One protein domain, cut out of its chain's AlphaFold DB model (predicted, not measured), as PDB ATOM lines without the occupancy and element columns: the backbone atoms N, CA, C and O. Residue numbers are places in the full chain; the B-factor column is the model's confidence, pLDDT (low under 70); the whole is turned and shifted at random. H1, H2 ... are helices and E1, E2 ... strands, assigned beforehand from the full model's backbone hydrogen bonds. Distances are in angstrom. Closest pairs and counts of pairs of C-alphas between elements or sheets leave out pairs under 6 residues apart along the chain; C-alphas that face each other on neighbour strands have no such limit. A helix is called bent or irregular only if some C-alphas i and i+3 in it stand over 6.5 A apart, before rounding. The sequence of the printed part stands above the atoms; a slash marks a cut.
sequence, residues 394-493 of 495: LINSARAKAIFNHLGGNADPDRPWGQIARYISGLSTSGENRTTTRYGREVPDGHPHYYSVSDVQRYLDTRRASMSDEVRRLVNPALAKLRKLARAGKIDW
ATOM      1  N   LEU A 394     133.767 163.182 102.967       89.69
ATOM      2  CA  LEU A 394     133.266 161.926 103.527       89.69
ATOM      3  C   LEU A 394     131.860 161.659 102.973       89.69
ATOM      4  O   LEU A 394     130.865 162.012 103.593       89.69
ATOM      5  N   ILE A 395     131.755 161.170 101.735       91.12
ATOM      6  CA  ILE A 395     130.507 161.241 100.952       91.12
ATOM      7  C   ILE A 395     129.332 160.521 101.622       91.12
ATOM      8  O   ILE A 395     128.196 160.962 101.469       91.12
ATOM      9  N   ASN A 396     129.607 159.459 102.382       87.19
ATOM     10  CA  ASN A 396     128.575 158.666 103.045       87.19
ATOM     11  C   ASN A 396     128.145 159.253 104.384       87.19
ATOM     12  O   ASN A 396     127.151 158.800 104.936       87.19
ATOM     13  N   SER A 397     128.860 160.263 104.883       81.44
ATOM     14  CA  SER A 397     128.604 160.925 106.161       81.44
ATOM     15  C   SER A 397     128.416 162.443 106.069       81.44
ATOM     16  O   SER A 397     127.990 163.093 107.031       81.44
ATOM     17  N   ALA A 398     128.713 163.026 104.912       86.31
ATOM     18  CA  ALA A 398     128.648 164.449 104.656       86.31
ATOM     19  C   ALA A 398     127.199 164.913 104.486       86.31
ATOM     20  O   ALA A 398     126.438 164.420 103.657       86.31
ATOM     21  N   ARG A 399     126.822 165.967 105.215       86.38
ATOM     22  CA  ARG A 399     125.536 166.636 104.979       86.38
ATOM     23  C   ARG A 399     125.526 167.363 103.635       86.38
ATOM     24  O   ARG A 399     126.575 167.751 103.120       86.38
ATOM     25  N   ALA A 400     124.324 167.678 103.150       89.69
ATOM     26  CA  ALA A 400     124.101 168.463 101.934       89.69
ATOM     27  C   ALA A 400     125.021 169.688 101.818       89.69
ATOM     28  O   ALA A 400     125.583 169.941 100.762       89.69
ATOM     29  N   LYS A 401     125.241 170.428 102.912       87.19
ATOM     30  CA  LYS A 401     126.134 171.596 102.911       87.19
ATOM     31  C   LYS A 401     127.599 171.237 102.621       87.19
ATOM     32  O   LYS A 401     128.227 171.906 101.809       87.19
ATOM     33  N   ALA A 402     128.131 170.184 103.241       87.38
ATOM     34  CA  ALA A 402     129.500 169.729 102.995       87.38
ATOM     35  C   ALA A 402     129.675 169.244 101.551       87.38
ATOM     36  O   ALA A 402     130.641 169.624 100.889       87.38
ATOM     37  N   ILE A 403     128.710 168.469 101.041       91.75
ATOM     38  CA  ILE A 403     128.691 168.022  99.642       91.75
ATOM     39  C   ILE A 403     128.644 169.237  98.710       91.75
ATOM     40  O   ILE A 403     129.453 169.351  97.795       91.75
ATOM     41  N   PHE A 404     127.747 170.187  98.973       91.81
ATOM     42  CA  PHE A 404     127.596 171.412  98.193       91.81
ATOM     43  C   PHE A 404     128.893 172.232  98.120       91.81
ATOM     44  O   PHE A 404     129.299 172.637  97.028       91.81
ATOM     45  N   ASN A 405     129.574 172.416  99.256       88.88
ATOM     46  CA  ASN A 405     130.855 173.122  99.321       88.88
ATOM     47  C   ASN A 405     131.914 172.431  98.440       88.88
ATOM     48  O   ASN A 405     132.597 173.089  97.655       88.88
ATOM     49  N   HIS A 406     132.009 171.098  98.502       90.81
ATOM     50  CA  HIS A 406     132.952 170.322  97.685       90.81
ATOM     51  C   HIS A 406     132.602 170.323  96.195       90.81
ATOM     52  O   HIS A 406     133.487 170.303  95.340       90.81
ATOM     53  N   LEU A 407     131.315 170.426  95.862       91.38
ATOM     54  CA  LEU A 407     130.854 170.644  94.496       91.38
ATOM     55  C   LEU A 407     131.125 172.079  94.000       91.38
ATOM     56  O   LEU A 407     130.678 172.433  92.911       91.38
ATOM     57  N   GLY A 408     131.866 172.919  94.733       84.44
ATOM     58  CA  GLY A 408     132.197 174.289  94.324       84.44
ATOM     59  C   GLY A 408     130.981 175.216  94.315       84.44
ATOM     60  O   GLY A 408     130.902 176.140  93.503       84.44
ATOM     61  N   GLY A 409     129.989 174.913  95.153       77.75
ATOM     62  CA  GLY A 409     128.853 175.782  95.391       77.75
ATOM     63  C   GLY A 409     129.275 176.995  96.217       77.75
ATOM     64  O   GLY A 409     129.504 176.885  97.414       77.75
ATOM     65  N   ASN A 410     129.352 178.168  95.587       65.44
ATOM     66  CA  ASN A 410     129.689 179.431  96.266       65.44
ATOM     67  C   ASN A 410     128.437 180.245  96.662       65.44
ATOM     68  O   ASN A 410     128.541 181.398  97.079       65.44
ATOM     69  N   ALA A 411     127.241 179.680  96.473       60.09
ATOM     70  CA  ALA A 411     125.964 180.387  96.557       60.09
ATOM     71  C   ALA A 411     124.970 179.707  97.515       60.09
ATOM     72  O   ALA A 411     125.294 178.746  98.195       60.09
ATOM     73  N   ASP A 412     123.772 180.271  97.600       64.19
ATOM     74  CA  ASP A 412     122.655 179.817  98.428       64.19
ATOM     75  C   ASP A 412     122.351 178.303  98.257       64.19
ATOM     76  O   ASP A 412     122.167 177.870  97.113       64.19
ATOM     77  N   PRO A 413     122.310 177.489  99.338       62.91
ATOM     78  CA  PRO A 413     121.962 176.064  99.276       62.91
ATOM     79  C   PRO A 413     120.537 175.789  98.764       62.91
ATOM     80  O   PRO A 413     120.235 174.647  98.422       62.91
ATOM     81  N   ASP A 414     119.678 176.804  98.654       67.62
ATOM     82  CA  ASP A 414     118.351 176.659  98.044       67.62
ATOM     83  C   ASP A 414     118.376 176.693  96.509       67.62
ATOM     84  O   ASP A 414     117.390 176.364  95.845       67.62
ATOM     85  N   ARG A 415     119.535 177.003  95.915       80.88
ATOM     86  CA  ARG A 415     119.744 176.874  94.470       80.88
ATOM     87  C   ARG A 415     119.830 175.404  94.040       80.88
ATOM     88  O   ARG A 415     120.191 174.537  94.836       80.88
ATOM     89  N   PRO A 416     119.601 175.107  92.751       83.50
ATOM     90  CA  PRO A 416     119.603 173.742  92.214       83.50
ATOM     91  C   PRO A 416     120.828 172.882  92.578       83.50
ATOM     92  O   PRO A 416     120.704 171.676  92.777       83.50
ATOM     93  N   TRP A 417     122.011 173.488  92.732       88.00
ATOM     94  CA  TRP A 417     123.216 172.792  93.205       88.00
ATOM     95  C   TRP A 417     123.091 172.274  94.643       88.00
ATOM     96  O   TRP A 417     123.555 171.172  94.937       88.00
ATOM     97  N   GLY A 418     122.473 173.042  95.540       89.00
ATOM     98  CA  GLY A 418     122.225 172.597  96.906       89.00
ATOM     99  C   GLY A 418     121.129 171.536  96.968       89.00
ATOM    100  O   GLY A 418     121.253 170.596  97.747       89.00
ATOM    101  N   GLN A 419     120.145 171.575  96.061       91.75
ATOM    102  CA  GLN A 419     119.173 170.485  95.910       91.75
ATOM    103  C   GLN A 419     119.834 169.170  95.468       91.75
ATOM    104  O   GLN A 419     119.523 168.124  96.029       91.75
ATOM    105  N   ILE A 420     120.795 169.197  94.534       93.50
ATOM    106  CA  ILE A 420     121.582 167.991  94.205       93.50
ATOM    107  C   ILE A 420     122.338 167.483  95.425       93.50
ATOM    108  O   ILE A 420     122.321 166.288  95.704       93.50
ATOM    109  N   ALA A 421     122.992 168.378  96.163       94.00
ATOM    110  CA  ALA A 421     123.726 167.988  97.355       94.00
ATOM    111  C   ALA A 421     122.802 167.376  98.425       94.00
ATOM    112  O   ALA A 421     123.181 166.392  99.056       94.00
ATOM    113  N   ARG A 422     121.570 167.896  98.571       92.62
ATOM    114  CA  ARG A 422     120.505 167.300  99.396       92.62
ATOM    115  C   ARG A 422     120.186 165.882  98.938       92.62
ATOM    116  O   ARG A 422     120.282 164.973  99.758       92.62
ATOM    117  N   TYR A 423     119.930 165.683  97.644       93.12
ATOM    118  CA  TYR A 423     119.685 164.353  97.087       93.12
ATOM    119  C   TYR A 423     120.828 163.380  97.383       93.12
ATOM    120  O   TYR A 423     120.562 162.292  97.885       93.12
ATOM    121  N   ILE A 424     122.083 163.771  97.136       94.25
ATOM    122  CA  ILE A 424     123.252 162.922  97.423       94.25
ATOM    123  C   ILE A 424     123.328 162.594  98.924       94.25
ATOM    124  O   ILE A 424     123.587 161.455  99.281       94.25
ATOM    125  N   SER A 425     123.007 163.537  99.815       90.88
ATOM    126  CA  SER A 425     122.929 163.258 101.262       90.88
ATOM    127  C   SER A 425     121.678 162.477 101.710       90.88
ATOM    128  O   SER A 425     121.390 162.410 102.902       90.88
ATOM    129  N   GLY A 426     120.878 161.941 100.783       89.81
ATOM    130  CA  GLY A 426     119.648 161.202 101.099       89.81
ATOM    131  C   GLY A 426     118.434 162.064 101.474       89.81
ATOM    132  O   GLY A 426     117.402 161.527 101.868       89.81
ATOM    133  N   LEU A 427     118.521 163.387 101.338       90.12
ATOM    134  CA  LEU A 427     117.449 164.323 101.688       90.12
ATOM    135  C   LEU A 427     116.521 164.612 100.497       90.12
ATOM    136  O   LEU A 427     116.871 164.412  99.329       90.12
ATOM    137  N   SER A 428     115.321 165.109 100.799       88.00
ATOM    138  CA  SER A 428     114.404 165.693  99.815       88.00
ATOM    139  C   SER A 428     114.900 167.060  99.314       88.00
ATOM    140  O   SER A 428     115.863 167.636  99.829       88.00
ATOM    141  N   THR A 429     114.201 167.643  98.336       84.50
ATOM    142  CA  THR A 429     114.437 169.032  97.899       84.50
ATOM    143  C   THR A 429     114.222 170.051  99.020       84.50
ATOM    144  O   THR A 429     114.961 171.037  99.069       84.50
ATOM    145  N   SER A 430     113.281 169.790  99.939       84.44
ATOM    146  CA  SER A 430     113.024 170.584 101.153       84.44
ATOM    147  C   SER A 430     114.084 170.397 102.246       84.44
ATOM    148  O   SER A 430     114.081 171.139 103.220       84.44
ATOM    149  N   GLY A 431     115.019 169.449 102.093       83.50
ATOM    150  CA  GLY A 431     116.035 169.149 103.108       83.50
ATOM    151  C   GLY A 431     115.542 168.228 104.227       83.50
ATOM    152  O   GLY A 431     116.260 168.001 105.200       83.50
ATOM    153  N   GLU A 432     114.344 167.673 104.084       85.44
ATOM    154  CA  GLU A 432     113.778 166.711 105.021       85.44
ATOM    155  C   GLU A 432     114.340 165.311 104.754       85.44
ATOM    156  O   GLU A 432     114.682 164.953 103.620       85.44
ATOM    157  N   ASN A 433     114.423 164.495 105.807       80.50
ATOM    158  CA  ASN A 433     114.694 163.072 105.633       80.50
ATOM    159  C   ASN A 433     113.526 162.471 104.856       80.50
ATOM    160  O   ASN A 433     112.377 162.598 105.283       80.50
ATOM    161  N   ARG A 434     113.807 161.810 103.733       77.44
ATOM    162  CA  ARG A 434     112.752 161.086 103.020       77.44
ATOM    163  C   ARG A 434     112.325 159.891 103.854       77.44
ATOM    164  O   ARG A 434     113.132 159.344 104.598       77.44
ATOM    165  N   THR A 435     111.074 159.487 103.724       79.44
ATOM    166  CA  THR A 435     110.561 158.241 104.284       79.44
ATOM    167  C   THR A 435     110.228 157.281 103.144       79.44
ATOM    168  O   THR A 435     109.770 157.695 102.078       79.44
ATOM    169  N   THR A 436     110.490 155.992 103.341       79.19
ATOM    170  CA  THR A 436     109.901 154.913 102.550       79.19
ATOM    171  C   THR A 436     108.922 154.132 103.400       79.19
ATOM    172  O   THR A 436     109.160 153.859 104.577       79.19
ATOM    173  N   THR A 437     107.803 153.742 102.799       80.69
ATOM    174  CA  THR A 437     106.851 152.845 103.450       80.69
ATOM    175  C   THR A 437     107.424 151.431 103.446       80.69
ATOM    176  O   THR A 437     107.526 150.800 102.396       80.69
ATOM    177  N   ARG A 438     107.799 150.915 104.618       74.75
ATOM    178  CA  ARG A 438     108.178 149.510 104.823       74.75
ATOM    179  C   ARG A 438     107.213 148.886 105.818       74.75
ATOM    180  O   ARG A 438     107.009 149.428 106.900       74.75
ATOM    181  N   TYR A 439     106.603 147.760 105.444       86.38
ATOM    182  CA  TYR A 439     105.615 147.057 106.276       86.38
ATOM    183  C   TYR A 439     104.458 147.964 106.742       86.38
ATOM    184  O   TYR A 439     104.066 147.949 107.907       86.38
ATOM    185  N   GLY A 440     103.954 148.820 105.845       85.06
ATOM    186  CA  GLY A 440     102.859 149.751 106.147       85.06
ATOM    187  C   GLY A 440     103.227 150.916 107.075       85.06
ATOM    188  O   GLY A 440     102.336 151.635 107.515       85.06
ATOM    189  N   ARG A 441     104.516 151.127 107.386       72.25
ATOM    190  CA  ARG A 441     104.993 152.256 108.200       72.25
ATOM    191  C   ARG A 441     105.981 153.106 107.421       72.25
ATOM    192  O   ARG A 441     106.851 152.570 106.741       72.25
ATOM    193  N   GLU A 442     105.887 154.422 107.566       73.62
ATOM    194  CA  GLU A 442     106.909 155.338 107.068       73.62
ATOM    195  C   GLU A 442     108.188 155.208 107.900       73.62
ATOM    196  O   GLU A 442     108.216 155.498 109.099       73.62
ATOM    197  N   VAL A 443     109.263 154.764 107.258       72.00
ATOM    198  CA  VAL A 443     110.594 154.644 107.851       72.00
ATOM    199  C   VAL A 443     111.511 155.621 107.125       72.00
ATOM    200  O   VAL A 443     111.477 155.650 105.900       72.00
ATOM    201  N   PRO A 444     112.330 156.428 107.822       72.06
ATOM    202  CA  PRO A 444     113.309 157.275 107.156       72.06
ATOM    203  C   PRO A 444     114.188 156.455 106.205       72.06
ATOM    204  O   PRO A 444     114.756 155.440 106.612       72.06
ATOM    205  N   ASP A 445     114.310 156.905 104.959       75.88
ATOM    206  CA  ASP A 445     115.347 156.449 104.051       75.88
ATOM    207  C   ASP A 445     116.683 156.763 104.720       75.88
ATOM    208  O   ASP A 445     117.037 157.924 104.938       75.88
ATOM    209  N   GLY A 446     117.401 155.711 105.118       73.12
ATOM    210  CA  GLY A 446     118.770 155.852 105.593       73.12
ATOM    211  C   GLY A 446     119.592 156.572 104.529       73.12
ATOM    212  O   GLY A 446     119.332 156.422 103.331       73.12
ATOM    213  N   HIS A 447     120.571 157.372 104.948       80.62
ATOM    214  CA  HIS A 447     121.378 158.068 103.963       80.62
ATOM    215  C   HIS A 447     122.174 157.039 103.147       80.62
ATOM    216  O   HIS A 447     122.708 156.068 103.695       80.62
ATOM    217  N   PRO A 448     122.166 157.199 101.815       87.19
ATOM    218  CA  PRO A 448     122.691 156.212 100.889       87.19
ATOM    219  C   PRO A 448     124.180 155.975 101.132       87.19
ATOM    220  O   PRO A 448     124.901 156.877 101.555       87.19
ATOM    221  N   HIS A 449     124.625 154.751 100.866       89.75
ATOM    222  CA  HIS A 449     126.029 154.382 100.953       89.75
ATOM    223  C   HIS A 449     126.582 154.191  99.541       89.75
ATOM    224  O   HIS A 449     126.015 153.455  98.730       89.75
ATOM    225  N   TYR A 450     127.670 154.885  99.251       94.12
ATOM    226  CA  TYR A 450     128.306 154.978  97.952       94.12
ATOM    227  C   TYR A 450     129.732 154.457  98.045       94.12
ATOM    228  O   TYR A 450     130.495 154.885  98.909       94.12
ATOM    229  N   TYR A 451     130.115 153.602  97.103       95.31
ATOM    230  CA  TYR A 451     131.490 153.123  96.955       95.31
ATOM    231  C   TYR A 451     132.187 153.762  95.750       95.31
ATOM    232  O   TYR A 451     133.400 153.649  95.578       95.31
ATOM    233  N   SER A 452     131.421 154.438  94.891       96.81
ATOM    234  CA  SER A 452     131.903 155.060  93.667       96.81
ATOM    235  C   SER A 452     130.979 156.181  93.191       96.81
ATOM    236  O   SER A 452     129.816 156.292  93.585       96.81
ATOM    237  N   VAL A 453     131.462 156.986  92.238       97.75
ATOM    238  CA  VAL A 453     130.612 157.980  91.560       97.75
ATOM    239  C   VAL A 453     129.474 157.310  90.779       97.75
ATOM    240  O   VAL A 453     128.412 157.907  90.618       97.75
ATOM    241  N   SER A 454     129.671 156.075  90.315       97.69
ATOM    242  CA  SER A 454     128.635 155.303  89.623       97.69
ATOM    243  C   SER A 454     127.468 154.954  90.548       97.69
ATOM    244  O   SER A 454     126.324 154.972  90.101       97.69
ATOM    245  N   ASP A 455     127.726 154.716  91.838       97.25
ATOM    246  CA  ASP A 455     126.666 154.479  92.825       97.25
ATOM    247  C   ASP A 455     125.863 155.753  93.086       97.25
ATOM    248  O   ASP A 455     124.634 155.716  93.122       97.25
ATOM    249  N   VAL A 456     126.550 156.900  93.182       96.94
ATOM    250  CA  VAL A 456     125.895 158.213  93.280       96.94
ATOM    251  C   VAL A 456     125.023 158.462  92.052       96.94
ATOM    252  O   VAL A 456     123.875 158.879  92.188       96.94
ATOM    253  N   GLN A 457     125.536 158.176  90.853       97.94
ATOM    254  CA  GLN A 457     124.779 158.322  89.611       97.94
ATOM    255  C   GLN A 457     123.536 157.432  89.602       97.94
ATOM    256  O   GLN A 457     122.436 157.950  89.431       97.94
ATOM    257  N   ARG A 458     123.695 156.130  89.871       97.25
ATOM    258  CA  ARG A 458     122.578 155.180  89.950       97.25
ATOM    259  C   ARG A 458     121.523 155.662  90.940       97.25
ATOM    260  O   ARG A 458     120.337 155.656  90.627       97.25
ATOM    261  N   TYR A 459     121.950 156.129  92.110       95.25
ATOM    262  CA  TYR A 459     121.041 156.675  93.109       95.25
ATOM    263  C   TYR A 459     120.297 157.915  92.594       95.25
ATOM    264  O   TYR A 459     119.072 157.969  92.688       95.25
ATOM    265  N   LEU A 460     120.995 158.887  91.999       95.38
ATOM    266  CA  LEU A 460     120.361 160.082  91.431       95.38
ATOM    267  C   LEU A 460     119.392 159.736  90.290       95.38
ATOM    268  O   LEU A 460     118.323 160.343  90.208       95.38
ATOM    269  N   ASP A 461     119.707 158.734  89.470       96.06
ATOM    270  CA  ASP A 461     118.843 158.268  88.382       96.06
ATOM    271  C   ASP A 461     117.520 157.695  88.910       96.06
ATOM    272  O   ASP A 461     116.459 158.061  88.401       96.06
ATOM    273  N   THR A 462     117.538 156.917  90.003       94.31
ATOM    274  CA  THR A 462     116.289 156.442  90.648       94.31
ATOM    275  C   THR A 462     115.413 157.583  91.178       94.31
ATOM    276  O   THR A 462     114.218 157.408  91.406       94.31
ATOM    277  N   ARG A 463     115.991 158.775  91.372       92.75
ATOM    278  CA  ARG A 463     115.302 159.968  91.885       92.75
ATOM    279  C   ARG A 463     115.007 161.002  90.803       92.75
ATOM    280  O   ARG A 463     114.427 162.045  91.102       92.75
ATOM    281  N   ARG A 464     115.362 160.730  89.548       94.38
ATOM    282  CA  ARG A 464     115.286 161.697  88.448       94.38
ATOM    283  C   ARG A 464     113.874 162.238  88.214       94.38
ATOM    284  O   ARG A 464     113.730 163.418  87.914       94.38
ATOM    285  N   ALA A 465     112.845 161.414  88.420       92.94
ATOM    286  CA  ALA A 465     111.443 161.816  88.289       92.94
ATOM    287  C   ALA A 465     110.990 162.839  89.349       92.94
ATOM    288  O   ALA A 465     110.112 163.647  89.071       92.94
ATOM    289  N   SER A 466     111.602 162.856  90.543       89.94
ATOM    290  CA  SER A 466     111.269 163.838  91.588       89.94
ATOM    291  C   SER A 466     112.063 165.145  91.475       89.94
ATOM    292  O   SER A 466     111.889 166.045  92.294       89.94
ATOM    293  N   MET A 467     112.973 165.254  90.503       93.50
ATOM    294  CA  MET A 467     113.813 166.435  90.301       93.50
ATOM    295  C   MET A 467     113.160 167.422  89.327       93.50
ATOM    296  O   MET A 467     112.663 167.029  88.267       93.50
ATOM    297  N   SER A 468     113.250 168.721  89.632       93.81
ATOM    298  CA  SER A 468     112.934 169.768  88.654       93.81
ATOM    299  C   SER A 468     113.864 169.670  87.437       93.81
ATOM    300  O   SER A 468     114.974 169.137  87.536       93.81
ATOM    301  N   ASP A 469     113.441 170.190  86.282       95.00
ATOM    302  CA  ASP A 469     114.271 170.170  85.066       95.00
ATOM    303  C   ASP A 469     115.630 170.852  85.283       95.00
ATOM    304  O   ASP A 469     116.657 170.388  84.785       95.00
ATOM    305  N   GLU A 470     115.656 171.922  86.079       92.81
ATOM    306  CA  GLU A 470     116.877 172.647  86.425       92.81
ATOM    307  C   GLU A 470     117.852 171.777  87.235       92.81
ATOM    308  O   GLU A 470     119.042 171.720  86.921       92.81
ATOM    309  N   VAL A 471     117.348 171.028  88.220       93.31
ATOM    310  CA  VAL A 471     118.151 170.065  88.991       93.31
ATOM    311  C   VAL A 471     118.628 168.921  88.098       93.31
ATOM    312  O   VAL A 471     119.808 168.570  88.141       93.31
ATOM    313  N   ARG A 472     117.762 168.379  87.228       95.62
ATOM    314  CA  ARG A 472     118.132 167.299  86.292       95.62
ATOM    315  C   ARG A 472     119.287 167.701  85.375       95.62
ATOM    316  O   ARG A 472     120.196 166.901  85.160       95.62
ATOM    317  N   ARG A 473     119.299 168.944  84.882       95.06
ATOM    318  CA  ARG A 473     120.392 169.480  84.045       95.06
ATOM    319  C   ARG A 473     121.736 169.538  84.774       95.06
ATOM    320  O   ARG A 473     122.779 169.459  84.130       95.06
ATOM    321  N   LEU A 474     121.728 169.643  86.101       94.12
ATOM    322  CA  LEU A 474     122.941 169.743  86.908       94.12
ATOM    323  C   LEU A 474     123.492 168.395  87.401       94.12
ATOM    324  O   LEU A 474     124.625 168.363  87.884       94.12
ATOM    325  N   VAL A 475     122.760 167.285  87.238       95.50
ATOM    326  CA  VAL A 475     123.221 165.945  87.650       95.50
ATOM    327  C   VAL A 475     124.562 165.601  86.996       95.50
ATOM    328  O   VAL A 475     125.528 165.287  87.690       95.50
ATOM    329  N   ASN A 476     124.671 165.748  85.673       96.06
ATOM    330  CA  ASN A 476     125.910 165.450  84.947       96.06
ATOM    331  C   ASN A 476     127.090 166.355  85.365       96.06
ATOM    332  O   ASN A 476     128.161 165.818  85.667       96.06
ATOM    333  N   PRO A 477     126.928 167.694  85.463       95.81
ATOM    334  CA  PRO A 477     127.941 168.571  86.051       95.81
ATOM    335  C   PRO A 477     128.382 168.174  87.466       95.81
ATOM    336  O   PRO A 477     129.577 168.206  87.766       95.81
ATOM    337  N   ALA A 478     127.449 167.794  88.342       95.50
ATOM    338  CA  ALA A 478     127.771 167.372  89.703       95.50
ATOM    339  C   ALA A 478     128.578 166.067  89.714       95.50
ATOM    340  O   ALA A 478     129.627 166.000  90.356       95.50
ATOM    341  N   LEU A 479     128.160 165.071  88.929       97.38
ATOM    342  CA  LEU A 479     128.895 163.815  88.766       97.38
ATOM    343  C   LEU A 479     130.297 164.047  88.188       97.38
ATOM    344  O   LEU A 479     131.255 163.428  88.644       97.38
ATOM    345  N   ALA A 480     130.463 164.971  87.238       96.62
ATOM    346  CA  ALA A 480     131.781 165.334  86.711       96.62
ATOM    347  C   ALA A 480     132.705 165.916  87.798       96.62
ATOM    348  O   ALA A 480     133.880 165.546  87.872       96.62
ATOM    349  N   LYS A 481     132.177 166.769  88.687       96.31
ATOM    350  CA  LYS A 481     132.933 167.289  89.839       96.31
ATOM    351  C   LYS A 481     133.288 166.190  90.838       96.31
ATOM    352  O   LYS A 481     134.437 166.133  91.270       96.31
ATOM    353  N   LEU A 482     132.360 165.279  91.140       96.62
ATOM    354  CA  LEU A 482     132.647 164.118  91.989       96.62
ATOM    355  C   LEU A 482     133.733 163.226  91.378       96.62
ATOM    356  O   LEU A 482     134.649 162.832  92.088       96.62
ATOM    357  N   ARG A 483     133.711 162.974  90.060       98.06
ATOM    358  CA  ARG A 483     134.796 162.244  89.371       98.06
ATOM    359  C   ARG A 483     136.138 162.954  89.519       98.06
ATOM    360  O   ARG A 483     137.142 162.292  89.764       98.06
ATOM    361  N   LYS A 484     136.169 164.286  89.402       97.12
ATOM    362  CA  LYS A 484     137.394 165.077  89.604       97.12
ATOM    363  C   LYS A 484     137.919 164.951  91.039       97.12
ATOM    364  O   LYS A 484     139.109 164.724  91.219       97.12
ATOM    365  N   LEU A 485     137.044 165.068  92.039       95.94
ATOM    366  CA  LEU A 485     137.408 164.893  93.449       95.94
ATOM    367  C   LEU A 485     137.893 163.466  93.733       95.94
ATOM    368  O   LEU A 485     138.922 163.299  94.378       95.94
ATOM    369  N   ALA A 486     137.207 162.453  93.196       96.50
ATOM    370  CA  ALA A 486     137.579 161.048  93.340       96.50
ATOM    371  C   ALA A 486     138.972 160.763  92.760       96.50
ATOM    372  O   ALA A 486     139.806 160.179  93.441       96.50
ATOM    373  N   ARG A 487     139.258 161.241  91.538       97.00
ATOM    374  CA  ARG A 487     140.589 161.121  90.909       97.00
ATOM    375  C   ARG A 487     141.685 161.829  91.705       97.00
ATOM    376  O   ARG A 487     142.824 161.392  91.680       97.00
ATOM    377  N   ALA A 488     141.339 162.910  92.400       95.56
ATOM    378  CA  ALA A 488     142.257 163.643  93.266       95.56
ATOM    379  C   ALA A 488     142.398 163.029  94.673       95.56
ATOM    380  O   ALA A 488     143.032 163.647  95.524       95.56
ATOM    381  N   GLY A 489     141.767 161.879  94.952       93.94
ATOM    382  CA  GLY A 489     141.778 161.261  96.281       93.94
ATOM    383  C   GLY A 489     141.053 162.083  97.355       93.94
ATOM    384  O   GLY A 489     141.309 161.899  98.536       93.94
ATOM    385  N   LYS A 490     140.162 163.003  96.958       94.75
ATOM    386  CA  LYS A 490     139.443 163.921  97.863       94.75
ATOM    387  C   LYS A 490     138.059 163.428  98.279       94.75
ATOM    388  O   LYS A 490     137.280 164.203  98.822       94.75
ATOM    389  N   ILE A 491     137.720 162.178  97.979       93.75
ATOM    390  CA  ILE A 491     136.487 161.545  98.451       93.75
ATOM    391  C   ILE A 491     136.878 160.322  99.266       93.75
ATOM    392  O   ILE A 491     137.589 159.454  98.763       93.75
ATOM    393  N   ASP A 492     136.384 160.259 100.497       90.44
ATOM    394  CA  ASP A 492     136.401 159.035 101.284       90.44
ATOM    395  C   ASP A 492     135.105 158.269 101.003       90.44
ATOM    396  O   ASP A 492     134.016 158.713 101.366       90.44
ATOM    397  N   TRP A 493     135.236 157.145 100.299       90.06
ATOM    398  CA  TRP A 493     134.126 156.255  99.950       90.06
ATOM    399  C   TRP A 493     133.830 155.213 101.029       90.06
ATOM    400  O   TRP A 493     132.818 154.528 100.942       90.06
TER     401      TRP A 493
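AT A GLANCE: This is residues 394 to 493 of the 495 residues of an uncharacterized protein of Streptomyces sp. uw30 (UniProt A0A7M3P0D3). A small body of four helices has a thin two-stranded arm at one end: H3 and H4 lie side by side as a helical hairpin, H2 packs crosswise on that pair, and H1 packs crosswise on H2. The arm is the hairpin of E1 and E2, residues 435 to 444, which sticks out from the body and adds to its longest axis. The printed part has 100 residues, with four named helices and two named strands in the order H1, H2, E1, E2, H3, H4; the sheet has the order E1 - E2 and is antiparallel. The class is mostly helix. The whole is compact, with a radius of gyration of the C-alphas of 13.1 A, and elongated, with spans of 43 by 26 by 20 A.

HOW THE PARTS SIT: H1, residues 400 to 406, touches H2, residues 416 to 424; their closest C-alphas, of Ala 400 and Arg 422, are 4.6 A apart. They run opposite ways at a steep tilt of 69 degrees, only just short of about perpendicular. H2 is the hub, touching three other helices. E1, residues 435 to 438, and E2, residues 441 to 444, form a hairpin of antiparallel strands, with 137 degrees between their directions. N 436 and O 443, and N 443 and O 436, are within hydrogen-bond range, each pair at 2.8 A. E1 is apart from H1, and E2 is apart from H2. H3, residues 453 to 462, touches H2 with closest C-alphas Ile 424 and Val 456, 6.8 A apart, about perpendicular at 79 degrees. H4, residues 469 to 487, touches H2 with residues 470 to 478 alone; the closest C-alphas, of Pro 416 and Val 471, are 5.1 A apart, and the tilt is steep, 63 degrees, the same way. H3 and H4 form a helical hairpin, touching at a shallow tilt of 17 degrees, opposite ways; their closest C-alphas, of Val 453 and Arg 483, are 6.4 A apart. H1 and H4 are near each other. Every O i to N i+4 pair is within hydrogen-bond range in H1, H2 and H3, and 13 of 15 are in H4.

IN THESE COORDINATES: H1 begins at C-alpha 400, (124.101, 168.463, 101.934), and is 10.0 A long; H2 is 12.6 A long. E1 is 9.1 A and E2 9.8 A long. H3 is 14.4 A long, and H4, 28.4 A, ends at C-alpha 487, (140.589, 161.121, 90.909). H4 has a kink of 29 degrees near residue 477 and is only just irregular: C-alphas 473 and 476 are 6.9 A apart.

THE WHOLE: The two C-alphas farthest apart, of Gly 440 and Ala 488, are 43.7 A apart, while those of Leu 394 and Trp 493, the first and last printed, are 6.8 A apart. The printed part has no cut. The link E1 to E2 is tight, and the other links are short. The mean pLDDT of the printed part is 88.5; residues 410 to 414 are under 70.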